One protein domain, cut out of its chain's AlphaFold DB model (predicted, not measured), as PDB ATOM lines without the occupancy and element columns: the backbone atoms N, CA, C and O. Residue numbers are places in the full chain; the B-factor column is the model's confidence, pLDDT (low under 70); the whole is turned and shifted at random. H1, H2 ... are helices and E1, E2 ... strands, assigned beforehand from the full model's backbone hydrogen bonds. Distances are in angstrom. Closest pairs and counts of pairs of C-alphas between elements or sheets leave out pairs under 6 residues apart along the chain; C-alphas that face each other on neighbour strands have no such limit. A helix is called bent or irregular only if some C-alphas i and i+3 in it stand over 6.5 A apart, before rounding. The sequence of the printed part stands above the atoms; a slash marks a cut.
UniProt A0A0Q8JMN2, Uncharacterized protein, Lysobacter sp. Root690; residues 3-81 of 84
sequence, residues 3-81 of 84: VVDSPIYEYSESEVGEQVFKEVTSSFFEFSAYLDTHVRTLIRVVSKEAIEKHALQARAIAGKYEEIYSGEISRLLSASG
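AT A GLANCE: This is residues 3 to 81 of the 84 residues of an uncharacterized protein of Lysobacter sp. Root690 (UniProt A0A0Q8JMN2). Two strand hairpins, E3 with E4 and E1 with E2, and one long helix, H1, spread as three arms from near Ile 8, Ser 26 and Ser 47; residues 55 to 81 stick out. 79 residues are printed, with four named strands, then one named helix; both two-stranded sheets are antiparallel, the class mixed. The whole is extended, with radius of gyration of the C-alphas 19.9 A and spans of 66 by 34 by 25 A.

HOW THE PARTS SIT: E3, residues 26 to 31, and E4, residues 41 to 47, form a hairpin at 159 degrees, with N 29 and O 43 3.0 A apart. E1, residues 8 to 13, and E2, residues 19 to 24, form another at 150 degrees, with N 22 and O 10 2.9 A apart. E2 and E3 meet only through their link. The closest C-alphas of E1 and E3 are those of Ile 8 and Ser 26, 7.1 A apart. H1, residues 48 to 79, is apart from E1 and E2; 26 of its 28 O i to N i+4 pairs are within hydrogen-bond range.

IN THESE COORDINATES: E1 begins at C-alpha 8 (26.636, -26.276, -24.213). H1, 47.2 A long, ends at C-alpha 79 (42.841, 6.379, -60.032); it is irregular, C-alphas 49 and 52 being 7.1 A apart.

THE WHOLE: The printed part has no cut. The pLDDT is under 70 at residues 33 to 36, 38 and 81.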
ATOM      1  N   VAL A   3      28.036 -15.354 -23.728       91.62
ATOM      2  CA  VAL A   3      29.075 -16.173 -23.092       91.62
ATOM      3  C   VAL A   3      28.443 -16.914 -21.926       91.62
ATOM      4  O   VAL A   3      27.740 -16.295 -21.129       91.62
ATOM      5  N   VAL A   4      28.699 -18.215 -21.823       92.62
ATOM      6  CA  VAL A   4      28.177 -19.055 -20.740       92.62
ATOM      7  C   VAL A   4      29.307 -19.760 -19.992       92.62
ATOM      8  O   VAL A   4      30.324 -20.128 -20.582       92.62
ATOM      9  N   ASP A   5      29.116 -19.935 -18.684       92.75
ATOM     10  CA  ASP A   5      30.009 -20.706 -17.797       92.75
ATOM     11  C   ASP A   5      29.463 -22.128 -17.537       92.75
ATOM     12  O   ASP A   5      29.908 -22.830 -16.636       92.75
ATOM     13  N   SER A   6      28.455 -22.541 -18.310       92.12
ATOM     14  CA  SER A   6      27.855 -23.876 -18.289       92.12
ATOM     15  C   SER A   6      28.169 -24.629 -19.587       92.12
ATOM     16  O   SER A   6      28.326 -23.979 -20.627       92.12
ATOM     17  N   PRO A   7      28.190 -25.976 -19.570       91.38
ATOM     18  CA  PRO A   7      28.302 -26.774 -20.788       91.38
ATOM     19  C   PRO A   7      27.216 -26.421 -21.812       91.38
ATOM     20  O   PRO A   7      26.077 -26.114 -21.446       91.38
ATOM     21  N   ILE A   8      27.569 -26.468 -23.098       94.06
ATOM     22  CA  ILE A   8      26.636 -26.276 -24.213       94.06
ATOM     23  C   ILE A   8      26.433 -27.633 -24.875       94.06
ATOM     24  O   ILE A   8      27.407 -28.287 -25.242       94.06
ATOM     25  N   TYR A   9      25.178 -28.027 -25.077       94.31
ATOM     26  CA  TYR A   9      24.832 -29.249 -25.796       94.31
ATOM     27  C   TYR A   9      24.071 -28.914 -27.074       94.31
ATOM     28  O   TYR A   9      23.094 -28.168 -27.040       94.31
ATOM     29  N   GLU A  10      24.502 -29.493 -28.190       93.50
ATOM     30  CA  GLU A  10      23.699 -29.555 -29.407       93.50
ATOM     31  C   GLU A  10      22.883 -30.843 -29.409       93.50
ATOM     32  O   GLU A  10      23.396 -31.927 -29.119       93.50
ATOM     33  N   TYR A  11      21.598 -30.693 -29.716       92.94
ATOM     34  CA  TYR A  11      20.654 -31.789 -29.835       92.94
ATOM     35  C   TYR A  11      20.522 -32.217 -31.295       92.94
ATOM     36  O   TYR A  11      20.380 -31.382 -32.191       92.94
ATOM     37  N   SER A  12      20.503 -33.525 -31.512       93.69
ATOM     38  CA  SER A  12      20.107 -34.138 -32.774       93.69
ATOM     39  C   SER A  12      19.378 -35.450 -32.520       93.69
ATOM     40  O   SER A  12      19.577 -36.088 -31.487       93.69
ATOM     41  N   GLU A  13      18.582 -35.879 -33.489       96.56
ATOM     42  CA  GLU A  13      17.951 -37.196 -33.500       96.56
ATOM     43  C   GLU A  13      18.702 -38.102 -34.485       96.56
ATOM     44  O   GLU A  13      19.049 -37.670 -35.588       96.56
ATOM     45  N   SER A  14      19.019 -39.333 -34.075       91.88
ATOM     46  CA  SER A  14      19.642 -40.319 -34.963       91.88
ATOM     47  C   SER A  14      18.631 -40.878 -35.974       91.88
ATOM     48  O   SER A  14      17.423 -40.704 -35.830       91.88
ATOM     49  N   GLU A  15      19.106 -41.622 -36.978       92.19
ATOM     50  CA  GLU A  15      18.234 -42.264 -37.980       92.19
ATOM     51  C   GLU A  15      17.223 -43.262 -37.380       92.19
ATOM     52  O   GLU A  15      16.231 -43.594 -38.025       92.19
ATOM     53  N   VAL A  16      17.455 -43.731 -36.147       95.69
ATOM     54  CA  VAL A  16      16.578 -44.664 -35.418       95.69
ATOM     55  C   VAL A  16      15.766 -43.991 -34.301       95.69
ATOM     56  O   VAL A  16      15.111 -44.683 -33.524       95.69
ATOM     57  N   GLY A  17      15.788 -42.657 -34.214       93.50
ATOM     58  CA  GLY A  17      15.003 -41.889 -33.242       93.50
ATOM     59  C   GLY A  17      15.658 -41.709 -31.868       93.50
ATOM     60  O   GLY A  17      15.006 -41.283 -30.914       93.50
ATOM     61  N   GLU A  18      16.945 -42.042 -31.723       95.75
ATOM     62  CA  GLU A  18      17.652 -41.835 -30.457       95.75
ATOM     63  C   GLU A  18      18.038 -40.366 -30.279       95.75
ATOM     64  O   GLU A  18      18.544 -39.713 -31.196       95.75
ATOM     65  N   GLN A  19      17.837 -39.855 -29.064       96.25
ATOM     66  CA  GLN A  19      18.248 -38.506 -28.692       96.25
ATOM     67  C   GLN A  19      19.761 -38.469 -28.471       96.25
ATOM     68  O   GLN A  19      20.283 -39.111 -27.558       96.25
ATOM     69  N   VAL A  20      20.459 -37.681 -29.283       95.69
ATOM     70  CA  VAL A  20      21.904 -37.476 -29.178       95.69
ATOM     71  C   VAL A  20      22.164 -36.067 -28.665       95.69
ATOM     72  O   VAL A  20      21.751 -35.082 -29.277       95.69
ATOM     73  N   PHE A  21      22.891 -35.981 -27.552       95.06
ATOM     74  CA  PHE A  21      23.370 -34.727 -26.982       95.06
ATOM     75  C   PHE A  21      24.884 -34.675 -27.112       95.06
ATOM     76  O   PHE A  21      25.597 -35.494 -26.530       95.06
ATOM     77  N   LYS A  22      25.381 -33.711 -27.881       94.94
ATOM     78  CA  LYS A  22      26.814 -33.518 -28.082       94.94
ATOM     79  C   LYS A  22      27.268 -32.257 -27.376       94.94
ATOM     80  O   LYS A  22      26.802 -31.169 -27.703       94.94
ATOM     81  N   GLU A  23      28.205 -32.401 -26.446       94.75
ATOM     82  CA  GLU A  23      28.841 -31.244 -25.828       94.75
ATOM     83  C   GLU A  23      29.701 -30.500 -26.853       94.75
ATOM     84  O   GLU A  23      30.489 -31.102 -27.593       94.75
ATOM     85  N   VAL A  24      29.532 -29.185 -26.915       94.25
ATOM     86  CA  VAL A  24      30.258 -28.298 -27.819       94.25
ATOM     87  C   VAL A  24      30.766 -27.079 -27.062       94.25
ATOM     88  O   VAL A  24      30.205 -26.652 -26.059       94.25
ATOM     89  N   THR A  25      31.824 -26.464 -27.578       93.38
ATOM     90  CA  THR A  25      32.395 -25.235 -27.003       93.38
ATOM     91  C   THR A  25      31.783 -23.965 -27.598       93.38
ATOM     92  O   THR A  25      31.954 -22.860 -27.086       93.38
ATOM     93  N   SER A  26      31.031 -24.107 -28.689       93.00
ATOM     94  CA  SER A  26      30.286 -23.019 -29.306       93.00
ATOM     95  C   SER A  26      29.103 -23.568 -30.085       93.00
ATOM     96  O   SER A  26      29.264 -24.557 -30.795       93.00
ATOM     97  N   SER A  27      27.978 -22.866 -30.037       93.00
ATOM     98  CA  SER A  27      26.812 -23.123 -30.881       93.00
ATOM     99  C   SER A  27      26.201 -21.795 -31.345       93.00
ATOM    100  O   SER A  27      26.652 -20.705 -30.968       93.00
ATOM    101  N   PHE A  28      25.199 -21.854 -32.208       91.06
ATOM    102  CA  PHE A  28      24.465 -20.683 -32.660       91.06
ATOM    103  C   PHE A  28      23.000 -21.024 -32.880       91.06
ATOM    104  O   PHE A  28      22.658 -22.139 -33.253       91.06
ATOM    105  N   PHE A  29      22.142 -20.029 -32.699       87.75
ATOM    106  CA  PHE A  29      20.753 -20.114 -33.118       87.75
ATOM    107  C   PHE A  29      20.416 -18.920 -34.004       87.75
ATOM    108  O   PHE A  29      20.831 -17.782 -33.759       87.75
ATOM    109  N   GLU A  30      19.691 -19.216 -35.074       85.00
ATOM    110  CA  GLU A  30      19.160 -18.236 -36.009       85.00
ATOM    111  C   GLU A  30      17.702 -17.968 -35.644       85.00
ATOM    112  O   GLU A  30      16.927 -18.898 -35.428       85.00
ATOM    113  N   PHE A  31      17.320 -16.698 -35.582       82.06
ATOM    114  CA  PHE A  31      15.919 -16.315 -35.483       82.06
ATOM    115  C   PHE A  31      15.617 -15.191 -36.461       82.06
ATOM    116  O   PHE A  31      16.458 -14.343 -36.779       82.06
ATOM    117  N   SER A  32      14.385 -15.196 -36.952       77.88
ATOM    118  CA  SER A  32      13.884 -14.126 -37.796       77.88
ATOM    119  C   SER A  32      13.644 -12.887 -36.942       77.88
ATOM    120  O   SER A  32      12.865 -12.919 -35.992       77.88
ATOM    121  N   ALA A  33      14.316 -11.793 -37.284       69.44
ATOM    122  CA  ALA A  33      13.962 -10.472 -36.792       69.44
ATOM    123  C   ALA A  33      13.209  -9.790 -37.934       69.44
ATOM    124  O   ALA A  33      13.721  -9.736 -39.046       69.44
ATOM    125  N   TYR A  34      11.982  -9.322 -37.707       65.38
ATOM    126  CA  TYR A  34      11.283  -8.536 -38.723       65.38
ATOM    127  C   TYR A  34      11.768  -7.085 -38.619       65.38
ATOM    128  O   TYR A  34      11.166  -6.260 -37.939       65.38
ATOM    129  N   LEU A  35      12.928  -6.813 -39.217       69.38
ATOM    130  CA  LEU A  35      13.457  -5.468 -39.439       69.38
ATOM    131  C   LEU A  35      13.480  -5.231 -40.950       69.38
ATOM    132  O   LEU A  35      13.924  -6.106 -41.691       69.38
ATOM    133  N   ASP A  36      13.055  -4.048 -41.397       68.25
ATOM    134  CA  ASP A  36      12.814  -3.706 -42.814       68.25
ATOM    135  C   ASP A  36      13.975  -4.038 -43.779       68.25
ATOM    136  O   ASP A  36      13.763  -4.203 -44.977       68.25
ATOM    137  N   THR A  37      15.205  -4.164 -43.272       72.56
ATOM    138  CA  THR A  37      16.412  -4.506 -44.050       72.56
ATOM    139  C   THR A  37      17.156  -5.752 -43.559       72.56
ATOM    140  O   THR A  37      18.119  -6.177 -44.193       72.56
ATOM    141  N   HIS A  38      16.736  -6.352 -42.442       63.97
ATOM    142  CA  HIS A  38      17.427  -7.471 -41.800       63.97
ATOM    143  C   HIS A  38      16.409  -8.533 -41.403       63.97
ATOM    144  O   HIS A  38      15.757  -8.415 -40.377       63.97
ATOM    145  N   VAL A  39      16.298  -9.591 -42.207       70.00
ATOM    146  CA  VAL A  39      15.280 -10.644 -42.022       70.00
ATOM    147  C   VAL A  39      15.714 -11.696 -40.989       70.00
ATOM    148  O   VAL A  39      14.901 -12.475 -40.491       70.00
ATOM    149  N   ARG A  40      17.012 -11.764 -40.670       77.25
ATOM    150  CA  ARG A  40      17.621 -12.840 -39.876       77.25
ATOM    151  C   ARG A  40      18.690 -12.285 -38.949       77.25
ATOM    152  O   ARG A  40      19.513 -11.473 -39.362       77.25
ATOM    153  N   THR A  41      18.684 -12.749 -37.707       82.25
ATOM    154  CA  THR A  41      19.746 -12.509 -36.731       82.25
ATOM    155  C   THR A  41      20.283 -13.846 -36.245       82.25
ATOM    156  O   THR A  41      19.529 -14.779 -35.980       82.25
ATOM    157  N   LEU A  42      21.605 -13.925 -36.113       86.06
ATOM    158  CA  LEU A  42      22.297 -15.086 -35.574       86.06
ATOM    159  C   LEU A  42      22.905 -14.710 -34.226       86.06
ATOM    160  O   LEU A  42      23.774 -13.837 -34.143       86.06
ATOM    161  N   ILE A  43      22.462 -15.374 -33.160       87.06
ATOM    162  CA  ILE A  43      23.108 -15.269 -31.853       87.06
ATOM    163  C   ILE A  43      24.015 -16.475 -31.676       87.06
ATOM    164  O   ILE A  43      23.587 -17.625 -31.673       87.06
ATOM    165  N   ARG A  44      25.303 -16.184 -31.509       90.38
ATOM    166  CA  ARG A  44      26.310 -17.169 -31.123       90.38
ATOM    167  C   ARG A  44      26.372 -17.287 -29.603       90.38
ATOM    168  O   ARG A  44      26.464 -16.257 -28.925       90.38
ATOM    169  N   VAL A  45      26.398 -18.522 -29.116       92.25
ATOM    170  CA  VAL A  45      26.662 -18.888 -27.721       92.25
ATOM    171  C   VAL A  45      28.031 -19.553 -27.658       92.25
ATOM    172  O   VAL A  45      28.327 -20.439 -28.460       92.25
ATOM    173  N   VAL A  46      28.885 -19.105 -26.743       93.56
ATOM    174  CA  VAL A  46      30.250 -19.627 -26.592       93.56
ATOM    175  C   VAL A  46      30.524 -19.972 -25.138       93.56
ATOM    176  O   VAL A  46      30.112 -19.232 -24.238       93.56
ATOM    177  N   SER A  47      31.225 -21.081 -24.910       94.44
ATOM    178  CA  SER A  47      31.742 -21.400 -23.586       94.44
ATOM    179  C   SER A  47      32.842 -20.407 -23.213       94.44
ATOM    180  O   SER A  47      33.532 -19.842 -24.071       94.44
ATOM    181  N   LYS A  48      33.010 -20.171 -21.913       92.75
ATOM    182  CA  LYS A  48      34.013 -19.237 -21.388       92.75
ATOM    183  C   LYS A  48      35.441 -19.575 -21.829       92.75
ATOM    184  O   LYS A  48      36.209 -18.685 -22.181       92.75
ATOM    185  N   GLU A  49      35.771 -20.859 -21.886       91.06
ATOM    186  CA  GLU A  49      37.055 -21.377 -22.379       91.06
ATOM    187  C   GLU A  49      37.287 -21.122 -23.882       91.06
ATOM    188  O   GLU A  49      38.427 -21.021 -24.330       91.06
ATOM    189  N   ALA A  50      36.226 -20.958 -24.678       90.25
ATOM    190  CA  ALA A  50      36.332 -20.721 -26.116       90.25
ATOM    191  C   ALA A  50      36.557 -19.241 -26.480       90.25
ATOM    192  O   ALA A  50      36.834 -18.933 -27.645       90.25
ATOM    193  N   ILE A  51      36.452 -18.316 -25.515       89.56
ATOM    194  CA  ILE A  51      36.530 -16.865 -25.759       89.56
ATOM    195  C   ILE A  51      37.849 -16.480 -26.425       89.56
ATOM    196  O   ILE A  51      37.836 -15.756 -27.421       89.56
ATOM    197  N   GLU A  52      38.983 -16.958 -25.908       91.19
ATOM    198  CA  GLU A  52      40.301 -16.576 -26.429       91.19
ATOM    199  C   GLU A  52      40.468 -16.995 -27.892       91.19
ATOM    200  O   GLU A  52      40.873 -16.197 -28.741       91.19
ATOM    201  N   LYS A  53      40.057 -18.225 -28.215       90.75
ATOM    202  CA  LYS A  53      40.056 -18.739 -29.587       90.75
ATOM    203  C   LYS A  53      39.201 -17.865 -30.507       90.75
ATOM    204  O   LYS A  53      39.633 -17.529 -31.610       90.75
ATOM    205  N   HIS A  54      38.010 -17.473 -30.062       88.19
ATOM    206  CA  HIS A  54      37.129 -16.608 -30.846       88.19
ATOM    207  C   HIS A  54      37.676 -15.186 -31.005       88.19
ATOM    208  O   HIS A  54      37.568 -14.618 -32.092       88.19
ATOM    209  N   ALA A  55      38.312 -14.624 -29.978       89.12
ATOM    210  CA  ALA A  55      38.954 -13.315 -30.058       89.12
ATOM    211  C   ALA A  55      40.097 -13.307 -31.088       89.12
ATOM    212  O   ALA A  55      40.208 -12.373 -31.886       89.12
ATOM    213  N   LEU A  56      40.902 -14.374 -31.130       93.56
ATOM    214  CA  LEU A  56      41.954 -14.546 -32.136       93.56
ATOM    215  C   LEU A  56      41.379 -14.633 -33.556       93.56
ATOM    216  O   LEU A  56      41.869 -13.960 -34.462       93.56
ATOM    217  N   GLN A  57      40.311 -15.412 -33.749       90.94
ATOM    218  CA  GLN A  57      39.624 -15.508 -35.041       90.94
ATOM    219  C   GLN A  57      39.046 -14.160 -35.485       90.94
ATOM    220  O   GLN A  57      39.227 -13.766 -36.635       90.94
ATOM    221  N   ALA A  58      38.394 -13.431 -34.575       88.62
ATOM    222  CA  ALA A  58      37.840 -12.111 -34.859       88.62
ATOM    223  C   ALA A  58      38.937 -11.120 -35.275       88.62
ATOM    224  O   ALA A  58      38.774 -10.406 -36.262       88.62
ATOM    225  N   ARG A  59      40.085 -11.131 -34.585       93.88
ATOM    226  CA  ARG A  59      41.245 -10.303 -34.946       93.88
ATOM    227  C   ARG A  59      41.796 -10.662 -36.326       93.88
ATOM    228  O   ARG A  59      42.079  -9.764 -37.112       93.88
ATOM    229  N   ALA A  60      41.916 -11.951 -36.639       94.44
ATOM    230  CA  ALA A  60      42.386 -12.401 -37.948       94.44
ATOM    231  C   ALA A  60      41.441 -11.973 -39.083       94.44
ATOM    232  O   ALA A  60      41.897 -11.566 -40.149       94.44
ATOM    233  N   ILE A  61      40.126 -12.034 -38.855       92.88
ATOM    234  CA  ILE A  61      39.124 -11.562 -39.818       92.88
ATOM    235  C   ILE A  61      39.240 -10.047 -40.009       92.88
ATOM    236  O   ILE A  61      39.295  -9.587 -41.146       92.88
ATOM    237  N   ALA A  62      39.320  -9.281 -38.917       93.00
ATOM    238  CA  ALA A  62      39.464  -7.830 -38.978       93.00
ATOM    239  C   ALA A  62      40.712  -7.411 -39.773       93.00
ATOM    240  O   ALA A  62      40.600  -6.588 -40.676       93.00
ATOM    241  N   GLY A  63      41.861  -8.047 -39.514       94.81
ATOM    242  CA  GLY A  63      43.102  -7.777 -40.248       94.81
ATOM    243  C   GLY A  63      42.985  -8.059 -41.750       94.81
ATOM    244  O   GLY A  63      43.403  -7.241 -42.562       94.81
ATOM    245  N   LYS A  64      42.327  -9.159 -42.146       94.31
ATOM    246  CA  LYS A  64      42.073  -9.447 -43.571       94.31
ATOM    247  C   LYS A  64      41.237  -8.363 -44.249       94.31
ATOM    248  O   LYS A  64      41.530  -7.982 -45.377       94.31
ATOM    249  N   TYR A  65      40.186  -7.879 -43.588       92.69
ATOM    250  CA  TYR A  65      39.367  -6.803 -44.147       92.69
ATOM    251  C   TYR A  65      40.138  -5.486 -44.226       92.69
ATOM    252  O   TYR A  65      40.013  -4.776 -45.219       92.69
ATOM    253  N   GLU A  66      40.969  -5.179 -43.233       92.88
ATOM    254  CA  GLU A  66      41.840  -4.004 -43.259       92.88
ATOM    255  C   GLU A  66      42.803  -4.031 -44.460       92.88
ATOM    256  O   GLU A  66      42.936  -3.036 -45.175       92.88
ATOM    257  N   GLU A  67      43.412  -5.181 -44.757       92.62
ATOM    258  CA  GLU A  67      44.252  -5.371 -45.947       92.62
ATOM    259  C   GLU A  67      43.468  -5.179 -47.256       92.62
ATOM    260  O   GLU A  67      43.921  -4.466 -48.155       92.62
ATOM    261  N   ILE A  68      42.272  -5.766 -47.363       92.12
ATOM    262  CA  ILE A  68      41.417  -5.631 -48.555       92.12
ATOM    263  C   ILE A  68      41.052  -4.160 -48.783       92.12
ATOM    264  O   ILE A  68      41.292  -3.619 -49.867       92.12
ATOM    265  N   TYR A  69      40.525  -3.491 -47.756       91.62
ATOM    266  CA  TYR A  69      40.068  -2.111 -47.879       91.62
ATOM    267  C   TYR A  69      41.220  -1.129 -48.069       91.62
ATOM    268  O   TYR A  69      41.097  -0.198 -48.859       91.62
ATOM    269  N   SER A  70      42.365  -1.325 -47.411       88.81
ATOM    270  CA  SER A  70      43.543  -0.477 -47.642       88.81
ATOM    271  C   SER A  70      44.062  -0.590 -49.081       88.81
ATOM    272  O   SER A  70      44.444   0.424 -49.679       88.81
ATOM    273  N   GLY A  71      44.011  -1.787 -49.675       86.56
ATOM    274  CA  GLY A  71      44.314  -2.010 -51.087       86.56
ATOM    275  C   GLY A  71      43.331  -1.310 -52.030       86.56
ATOM    276  O   GLY A  71      43.753  -0.635 -52.972       86.56
ATOM    277  N   GLU A  72      42.028  -1.417 -51.766       88.12
ATOM    278  CA  GLU A  72      40.990  -0.732 -52.550       88.12
ATOM    279  C   GLU A  72      41.088   0.791 -52.444       88.12
ATOM    280  O   GLU A  72      41.086   1.475 -53.468       88.12
ATOM    281  N   ILE A  73      41.265   1.327 -51.233       85.75
ATOM    282  CA  ILE A  73      41.453   2.764 -50.993       85.75
ATOM    283  C   ILE A  73      42.682   3.272 -51.752       85.75
ATOM    284  O   ILE A  73      42.611   4.302 -52.421       85.75
ATOM    285  N   SER A  74      43.799   2.541 -51.710       82.88
ATOM    286  CA  SER A  74      45.021   2.928 -52.428       82.88
ATOM    287  C   SER A  74      44.809   2.957 -53.945       82.88
ATOM    288  O   SER A  74      45.247   3.898 -54.612       82.88
ATOM    289  N   ARG A  75      44.081   1.975 -54.499       84.56
ATOM    290  CA  ARG A  75      43.705   1.967 -55.921       84.56
ATOM    291  C   ARG A  75      42.808   3.151 -56.270       84.56
ATOM    292  O   ARG A  75      43.107   3.853 -57.233       84.56
ATOM    293  N   LEU A  76      41.766   3.413 -55.483       85.00
ATOM    294  CA  LEU A  76      40.835   4.523 -55.710       85.00
ATOM    295  C   LEU A  76      41.536   5.883 -55.661       85.00
ATOM    296  O   LEU A  76      41.311   6.713 -56.538       85.00
ATOM    297  N   LEU A  77      42.432   6.096 -54.696       81.12
ATOM    298  CA  LEU A  77      43.216   7.331 -54.595       81.12
ATOM    299  C   LEU A  77      44.147   7.512 -55.802       81.12
ATOM    300  O   LEU A  77      44.197   8.598 -56.378       81.12
ATOM    301  N   SER A  78      44.814   6.437 -56.241       79.12
ATOM    302  CA  SER A  78      45.683   6.472 -57.425       79.12
ATOM    303  C   SER A  78      44.915   6.740 -58.727       79.12
ATOM    304  O   SER A  78      45.375   7.524 -59.554       79.12
ATOM    305  N   ALA A  79      43.719   6.161 -58.883       76.62
ATOM    306  CA  ALA A  79      42.841   6.379 -60.032       76.62
ATOM    307  C   ALA A  79      42.195   7.776 -60.037       76.62
ATOM    308  O   ALA A  79      41.882   8.305 -61.100       76.62
ATOM    309  N   SER A  80      42.023   8.385 -58.860       74.06
ATOM    310  CA  SER A  80      41.406   9.710 -58.691       74.06
ATOM    311  C   SER A  80      42.416  10.866 -58.757       74.06
ATOM    312  O   SER A  80      42.023  12.023 -58.654       74.06
ATOM    313  N   GLY A  81      43.719  10.582 -58.895       63.38
ATOM    314  CA  GLY A  81      44.779  11.597 -58.959       63.38
ATOM    315  C   GLY A  81      45.039  12.354 -57.647       63.38
ATOM    316  O   GLY A  81      45.795  13.325 -57.640       63.38
TER     317      GLY A  81